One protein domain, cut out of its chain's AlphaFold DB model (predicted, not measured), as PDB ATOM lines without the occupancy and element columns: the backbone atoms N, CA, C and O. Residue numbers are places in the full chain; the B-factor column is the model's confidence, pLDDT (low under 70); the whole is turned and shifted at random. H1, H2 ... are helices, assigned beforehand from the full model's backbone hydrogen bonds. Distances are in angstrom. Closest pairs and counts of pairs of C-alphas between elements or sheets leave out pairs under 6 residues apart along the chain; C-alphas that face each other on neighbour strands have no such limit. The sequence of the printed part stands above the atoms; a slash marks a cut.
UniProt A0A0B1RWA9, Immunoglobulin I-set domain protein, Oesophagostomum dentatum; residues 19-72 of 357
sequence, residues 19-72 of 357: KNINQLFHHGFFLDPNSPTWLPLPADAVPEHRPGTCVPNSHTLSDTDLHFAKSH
ATOM      1  N   LYS A  19     -46.543  19.296  -8.445       95.00
ATOM      2  CA  LYS A  19     -45.531  20.038  -7.681       95.00
ATOM      3  C   LYS A  19     -44.493  19.095  -7.069       95.00
ATOM      4  O   LYS A  19     -43.304  19.350  -7.206       95.00
ATOM      5  N   ASN A  20     -44.933  18.012  -6.430       95.00
ATOM      6  CA  ASN A  20     -44.031  17.065  -5.770       95.00
ATOM      7  C   ASN A  20     -43.246  16.237  -6.796       95.00
ATOM      8  O   ASN A  20     -42.060  16.000  -6.596       95.00
ATOM      9  N   ILE A  21     -43.888  15.847  -7.903       96.50
ATOM     10  CA  ILE A  21     -43.228  15.155  -9.022       96.50
ATOM     11  C   ILE A  21     -42.108  16.036  -9.594       96.50
ATOM     12  O   ILE A  21     -40.962  15.608  -9.684       96.50
ATOM     13  N   ASN A  22     -42.418  17.293  -9.913       94.75
ATOM     14  CA  ASN A  22     -41.443  18.231 -10.462       94.75
ATOM     15  C   ASN A  22     -40.340  18.556  -9.451       94.75
ATOM     16  O   ASN A  22     -39.182  18.671  -9.831       94.75
ATOM     17  N   GLN A  23     -40.671  18.688  -8.164       94.62
ATOM     18  CA  GLN A  23     -39.675  18.901  -7.115       94.62
ATOM     19  C   GLN A  23     -38.684  17.733  -7.038       94.62
ATOM     20  O   GLN A  23     -37.483  17.973  -6.927       94.62
ATOM     21  N   LEU A  24     -39.168  16.490  -7.147       95.38
ATOM     22  CA  LEU A  24     -38.302  15.317  -7.196       95.38
ATOM     23  C   LEU A  24     -37.386  15.358  -8.425       95.38
ATOM     24  O   LEU A  24     -36.181  15.215  -8.270       95.38
ATOM     25  N   PHE A  25     -37.909  15.608  -9.627       94.19
ATOM     26  CA  PHE A  25     -37.066  15.632 -10.830       94.19
ATOM     27  C   PHE A  25     -36.039  16.776 -10.828       94.19
ATOM     28  O   PHE A  25     -34.879  16.564 -11.190       94.19
ATOM     29  N   HIS A  26     -36.415  17.968 -10.358       92.69
ATOM     30  CA  HIS A  26     -35.514  19.123 -10.334       92.69
ATOM     31  C   HIS A  26     -34.453  19.061  -9.228       92.69
ATOM     32  O   HIS A  26     -33.357  19.577  -9.429       92.69
ATOM     33  N   HIS A  27     -34.757  18.458  -8.075       92.44
ATOM     34  CA  HIS A  27     -33.900  18.568  -6.885       92.44
ATOM     35  C   HIS A  27     -33.543  17.233  -6.223       92.44
ATOM     36  O   HIS A  27     -32.714  17.211  -5.319       92.44
ATOM     37  N   GLY A  28     -34.162  16.127  -6.630       94.38
ATOM     38  CA  GLY A  28     -33.905  14.805  -6.064       94.38
ATOM     39  C   GLY A  28     -32.559  14.224  -6.488       94.38
ATOM     40  O   GLY A  28     -31.959  14.630  -7.485       94.38
ATOM     41  N   PHE A  29     -32.092  13.221  -5.759       95.25
ATOM     42  CA  PHE A  29     -30.903  12.472  -6.147       95.25
ATOM     43  C   PHE A  29     -31.251  11.436  -7.213       95.25
ATOM     44  O   PHE A  29     -32.307  10.800  -7.148       95.25
ATOM     45  N   PHE A  30     -30.363  11.261  -8.187       95.81
ATOM     46  CA  PHE A  30     -30.416  10.099  -9.068       95.81
ATOM     47  C   PHE A  30     -30.042   8.856  -8.267       95.81
ATOM     48  O   PHE A  30     -29.307   8.937  -7.284       95.81
ATOM     49  N   LEU A  31     -30.559   7.708  -8.672       96.06
ATOM     50  CA  LEU A  31     -30.086   6.433  -8.162       96.06
ATOM     51  C   LEU A  31     -28.751   6.090  -8.831       96.06
ATOM     52  O   LEU A  31     -28.634   6.241 -10.048       96.06
ATOM     53  N   ASP A  32     -27.774   5.596  -8.071       94.56
ATOM     54  CA  ASP A  32     -26.545   5.054  -8.654       94.56
ATOM     55  C   ASP A  32     -26.837   3.695  -9.330       94.56
ATOM     56  O   ASP A  32     -27.173   2.727  -8.634       94.56
ATOM     57  N   PRO A  33     -26.710   3.580 -10.668       90.75
ATOM     58  CA  PRO A  33     -26.996   2.344 -11.395       90.75
ATOM     59  C   PRO A  33     -26.003   1.218 -11.079       90.75
ATOM     60  O   PRO A  33     -26.316   0.053 -11.319       90.75
ATOM     61  N   ASN A  34     -24.822   1.544 -10.547       89.81
ATOM     62  CA  ASN A  34     -23.792   0.571 -10.186       89.81
ATOM     63  C   ASN A  34     -23.855   0.169  -8.707       89.81
ATOM     64  O   ASN A  34     -23.152  -0.754  -8.289       89.81
ATOM     65  N   SER A  35     -24.688   0.837  -7.905       88.81
ATOM     66  CA  SER A  35     -24.809   0.542  -6.484       88.81
ATOM     67  C   SER A  35     -25.596  -0.760  -6.266       88.81
ATOM     68  O   SER A  35     -26.801  -0.796  -6.533       88.81
ATOM     69  N   PRO A  36     -25.008  -1.794  -5.633       86.62
ATOM     70  CA  PRO A  36     -25.719  -3.038  -5.329       86.62
ATOM     71  C   PRO A  36     -26.849  -2.847  -4.303       86.62
ATOM     72  O   PRO A  36     -27.755  -3.671  -4.205       86.62
ATOM     73  N   THR A  37     -26.809  -1.754  -3.536       90.69
ATOM     74  CA  THR A  37     -27.764  -1.425  -2.468       90.69
ATOM     75  C   THR A  37     -28.679  -0.249  -2.807       90.69
ATOM     76  O   THR A  37     -29.265   0.321  -1.894       90.69
ATOM     77  N   TRP A  38     -28.827   0.114  -4.089       87.81
ATOM     78  CA  TRP A  38     -29.766   1.167  -4.517       87.81
ATOM     79  C   TRP A  38     -29.531   2.516  -3.806       87.81
ATOM     80  O   TRP A  38     -30.470   3.164  -3.349       87.81
ATOM     81  N   LEU A  39     -28.266   2.919  -3.656       94.50
ATOM     82  CA  LEU A  39     -27.909   4.151  -2.960       94.50
ATOM     83  C   LEU A  39     -28.088   5.382  -3.864       94.50
ATOM     84  O   LEU A  39     -27.968   5.276  -5.090       94.50
ATOM     85  N   PRO A  40     -28.348   6.560  -3.273       96.00
ATOM     86  CA  PRO A  40     -28.347   7.815  -4.009       96.00
ATOM     87  C   PRO A  40     -26.965   8.119  -4.591       96.00
ATOM     88  O   PRO A  40     -25.949   7.975  -3.909       96.00
ATOM     89  N   LEU A  41     -26.940   8.600  -5.832       95.12
ATOM     90  CA  LEU A  41     -25.737   9.121  -6.462       95.12
ATOM     91  C   LEU A  41     -25.342  10.462  -5.805       95.12
ATOM     92  O   LEU A  41     -26.211  11.331  -5.640       95.12
ATOM     93  N   PRO A  42     -24.058  10.665  -5.455       93.00
ATOM     94  CA  PRO A  42     -23.560  11.939  -4.944       93.00
ATOM     95  C   PRO A  42     -23.852  13.117  -5.886       93.00
ATOM     96  O   PRO A  42     -23.820  12.981  -7.108       93.00
ATOM     97  N   ALA A  43     -24.139  14.292  -5.319       89.88
ATOM     98  CA  ALA A  43     -24.532  15.472  -6.098       89.88
ATOM     99  C   ALA A  43     -23.415  16.002  -7.010       89.88
ATOM    100  O   ALA A  43     -23.703  16.540  -8.073       89.88
ATOM    101  N   ASP A  44     -22.159  15.840  -6.605       91.88
ATOM    102  CA  ASP A  44     -20.959  16.222  -7.352       91.88
ATOM    103  C   ASP A  44     -20.678  15.311  -8.557       91.88
ATOM    104  O   ASP A  44     -19.975  15.715  -9.479       91.88
ATOM    105  N   ALA A  45     -21.264  14.110  -8.585       91.94
ATOM    106  CA  ALA A  45     -21.222  13.219  -9.742       91.94
ATOM    107  C   ALA A  45     -22.282  13.565 -10.807       91.94
ATOM    108  O   ALA A  45     -22.269  12.988 -11.897       91.94
ATOM    109  N   VAL A  46     -23.207  14.487 -10.512       93.44
ATOM    110  CA  VAL A  46     -24.211  14.963 -11.471       93.44
ATOM    111  C   VAL A  46     -23.599  16.084 -12.325       93.44
ATOM    112  O   VAL A  46     -23.021  17.014 -11.760       93.44
ATOM    113  N   PRO A  47     -23.735  16.044 -13.665       92.88
ATOM    114  CA  PRO A  47     -23.244  17.107 -14.539       92.88
ATOM    115  C   PRO A  47     -23.827  18.483 -14.200       92.88
ATOM    116  O   PRO A  47     -24.940  18.591 -13.677       92.88
ATOM    117  N   GLU A  48     -23.092  19.539 -14.560       87.00
ATOM    118  CA  GLU A  48     -23.497  20.932 -14.326       87.00
ATOM    119  C   GLU A  48     -24.856  21.238 -14.971       87.00
ATOM    120  O   GLU A  48     -25.752  21.796 -14.329       87.00
ATOM    121  N   HIS A  49     -25.050  20.803 -16.221       90.94
ATOM    122  CA  HIS A  49     -26.371  20.795 -16.822       90.94
ATOM    123  C   HIS A  49     -27.143  19.563 -16.351       90.94
ATOM    124  O   HIS A  49     -27.028  18.473 -16.911       90.94
ATOM    125  N   ARG A  50     -27.964  19.751 -15.315       92.56
ATOM    126  CA  ARG A  50     -28.744  18.666 -14.722       92.56
ATOM    127  C   ARG A  50     -29.620  17.959 -15.773       92.56
ATOM    128  O   ARG A  50     -30.554  18.574 -16.307       92.56
ATOM    129  N   PRO A  51     -29.419  16.651 -15.993       91.56
ATOM    130  CA  PRO A  51     -30.225  15.886 -16.935       91.56
ATOM    131  C   PRO A  51     -31.716  15.877 -16.585       91.56
ATOM    132  O   PRO A  51     -32.101  15.756 -15.423       91.56
ATOM    133  N   GLY A  52     -32.555  16.031 -17.612       84.31
ATOM    134  CA  GLY A  52     -34.010  16.166 -17.476       84.31
ATOM    135  C   GLY A  52     -34.510  17.609 -17.346       84.31
ATOM    136  O   GLY A  52     -35.721  17.824 -17.344       84.31
ATOM    137  N   THR A  53     -33.615  18.602 -17.278       91.12
ATOM    138  CA  THR A  53     -34.005  20.015 -17.385       91.12
ATOM    139  C   THR A  53     -34.181  20.430 -18.849       91.12
ATOM    140  O   THR A  53     -33.470  19.973 -19.743       91.12
ATOM    141  N   CYS A  54     -35.184  21.267 -19.123       91.94
ATOM    142  CA  CYS A  54     -35.511  21.673 -20.487       91.94
ATOM    143  C   CYS A  54     -34.582  22.796 -20.966       91.94
ATOM    144  O   CYS A  54     -34.472  23.830 -20.307       91.94
ATOM    145  N   VAL A  55     -34.003  22.637 -22.157       93.38
ATOM    146  CA  VAL A  55     -33.269  23.688 -22.882       93.38
ATOM    147  C   VAL A  55     -33.971  24.020 -24.205       93.38
ATOM    148  O   VAL A  55     -34.655  23.152 -24.750       93.38
ATOM    149  N   PRO A  56     -33.809  25.237 -24.766       95.69
ATOM    150  CA  PRO A  56     -34.448  25.609 -26.033       95.69
ATOM    151  C   PRO A  56     -34.063  24.715 -27.218       95.69
ATOM    152  O   PRO A  56     -34.859  24.531 -28.133       95.69
ATOM    153  N   ASN A  57     -32.846  24.168 -27.209       94.75
ATOM    154  CA  ASN A  57     -32.357  23.258 -28.236       94.75
ATOM    155  C   ASN A  57     -31.538  22.133 -27.590       94.75
ATOM    156  O   ASN A  57     -30.425  22.364 -27.134       94.75
ATOM    157  N   SER A  58     -32.056  20.905 -27.578       91.94
ATOM    158  CA  SER A  58     -31.370  19.757 -26.967       91.94
ATOM    159  C   SER A  58     -30.073  19.353 -27.678       91.94
ATOM    160  O   SER A  58     -29.261  18.650 -27.088       91.94
ATOM    161  N   HIS A  59     -29.842  19.799 -28.919       92.81
ATOM    162  CA  HIS A  59     -28.589  19.543 -29.640       92.81
ATOM    163  C   HIS A  59     -27.393  20.329 -29.090       92.81
ATOM    164  O   HIS A  59     -26.265  20.060 -29.487       92.81
ATOM    165  N   THR A  60     -27.619  21.309 -28.209       93.25
ATOM    166  CA  THR A  60     -26.534  22.073 -27.575       93.25
ATOM    167  C   THR A  60     -26.018  21.421 -26.294       93.25
ATOM    168  O   THR A  60     -25.106  21.963 -25.677       93.25
ATOM    169  N   LEU A  61     -26.627  20.315 -25.858       92.62
ATOM    170  CA  LEU A  61     -26.192  19.563 -24.684       92.62
ATOM    171  C   LEU A  61     -24.889  18.821 -24.981       92.62
ATOM    172  O   LEU A  61     -24.675  18.363 -26.103       92.62
ATOM    173  N   SER A  62     -24.026  18.697 -23.975       94.06
ATOM    174  CA  SER A  62     -22.763  17.980 -24.141       94.06
ATOM    175  C   SER A  62     -22.987  16.466 -24.213       94.06
ATOM    176  O   SER A  62     -23.948  15.937 -23.649       94.06
ATOM    177  N   ASP A  63     -22.063  15.740 -24.849       93.56
ATOM    178  CA  ASP A  63     -22.094  14.271 -24.857       93.56
ATOM    179  C   ASP A  63     -22.074  13.687 -23.436       93.56
ATOM    180  O   ASP A  63     -22.685  12.648 -23.190       93.56
ATOM    181  N   THR A  64     -21.429  14.369 -22.484       91.88
ATOM    182  CA  THR A  64     -21.415  13.992 -21.064       91.88
ATOM    183  C   THR A  64     -22.813  14.058 -20.451       91.88
ATOM    184  O   THR A  64     -23.242  13.092 -19.818       91.88
ATOM    185  N   ASP A  65     -23.554  15.148 -20.682       92.38
ATOM    186  CA  ASP A  65     -24.927  15.306 -20.180       92.38
ATOM    187  C   ASP A  65     -25.851  14.242 -20.782       92.38
ATOM    188  O   ASP A  65     -26.645  13.612 -20.078       92.38
ATOM    189  N   LEU A  66     -25.715  13.997 -22.090       93.19
ATOM    190  CA  LEU A  66     -26.497  12.999 -22.819       93.19
ATOM    191  C   LEU A  66     -26.171  11.571 -22.363       93.19
ATOM    192  O   LEU A  66     -27.075  10.747 -22.192       93.19
ATOM    193  N   HIS A  67     -24.891  11.264 -22.139       93.62
ATOM    194  CA  HIS A  67     -24.464   9.963 -21.637       93.62
ATOM    195  C   HIS A  67     -24.972   9.723 -20.213       93.62
ATOM    196  O   HIS A  67     -25.495   8.639 -19.930       93.62
ATOM    197  N   PHE A  68     -24.886  10.729 -19.336       94.81
ATOM    198  CA  PHE A  68     -25.456  10.651 -17.994       94.81
ATOM    199  C   PHE A  68     -26.966  10.406 -18.058       94.81
ATOM    200  O   PHE A  68     -27.450   9.447 -17.464       94.81
ATOM    201  N   ALA A  69     -27.706  11.208 -18.834       93.25
ATOM    202  CA  ALA A  69     -29.155  11.072 -18.992       93.25
ATOM    203  C   ALA A  69     -29.565   9.663 -19.448       93.25
ATOM    204  O   ALA A  69     -30.555   9.113 -18.975       93.25
ATOM    205  N   LYS A  70     -28.783   9.058 -20.351       94.31
ATOM    206  CA  LYS A  70     -29.021   7.700 -20.857       94.31
ATOM    207  C   LYS A  70     -28.733   6.606 -19.820       94.31
ATOM    208  O   LYS A  70     -29.350   5.546 -19.883       94.31
ATOM    209  N   SER A  71     -27.780   6.830 -18.917       93.75
ATOM    210  CA  SER A  71     -27.309   5.835 -17.940       93.75
ATOM    211  C   SER A  71     -27.997   5.938 -16.572       93.75
ATOM    212  O   SER A  71     -28.092   4.935 -15.871       93.75
ATOM    213  N   HIS A  72     -28.533   7.107 -16.217       94.06
ATOM    214  CA  HIS A  72     -29.117   7.408 -14.906       94.06
ATOM    215  C   HIS A  72     -30.600   7.786 -15.038       94.06
ATOM    216  O   HIS A  72     -30.995   8.942 -14.897       94.06
TER     217      HIS A  72
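AT A GLANCE: This is residues 19 to 72 of the 357 residues of the protein "Immunoglobulin I-set domain protein" of Oesophagostomum dentatum (UniProt A0A0B1RWA9). There is little regular structure here: two short helices, H1 and H2, are joined by a long looping stretch, residues 28 to 62, with one wide loop round Thr 37 and another round Pro 56. These two loops make the ends of the longest axis, H2 lies between them, and residues 19 to 24 of H1 stick out to the side. The printed part has 54 residues, with H1 then H2 along the chain and no named strand; the class is all helix, though the named elements hold only 18 residues. It is only just compact, close to loose, with a radius of gyration of the C-alphas of 11.9 A and spans of 36 by 29 by 17 A.

HOW THE PARTS SIT: H1, residues 19 to 27, is apart from H2, residues 63 to 71: no C-alpha of the one is within 8 A of the other. In H1 and H2 every O i to N i+4 pair is within hydrogen-bond range.

IN THESE COORDINATES: H1 is 11.8 A long, from C-alpha 19 at (-45.531, 20.038, -7.681) to C-alpha 27. H2 is 12.1 A long and ends with C-alpha 71 at (-27.309, 5.835, -17.940).

THE WHOLE: The C-alphas of Thr 37 and Pro 56 are the two farthest apart, at 36.5 A. The link from H1 to H2, 35 residues, is long. The printed part has no cut, and no printed residue is under 70 in pLDDT.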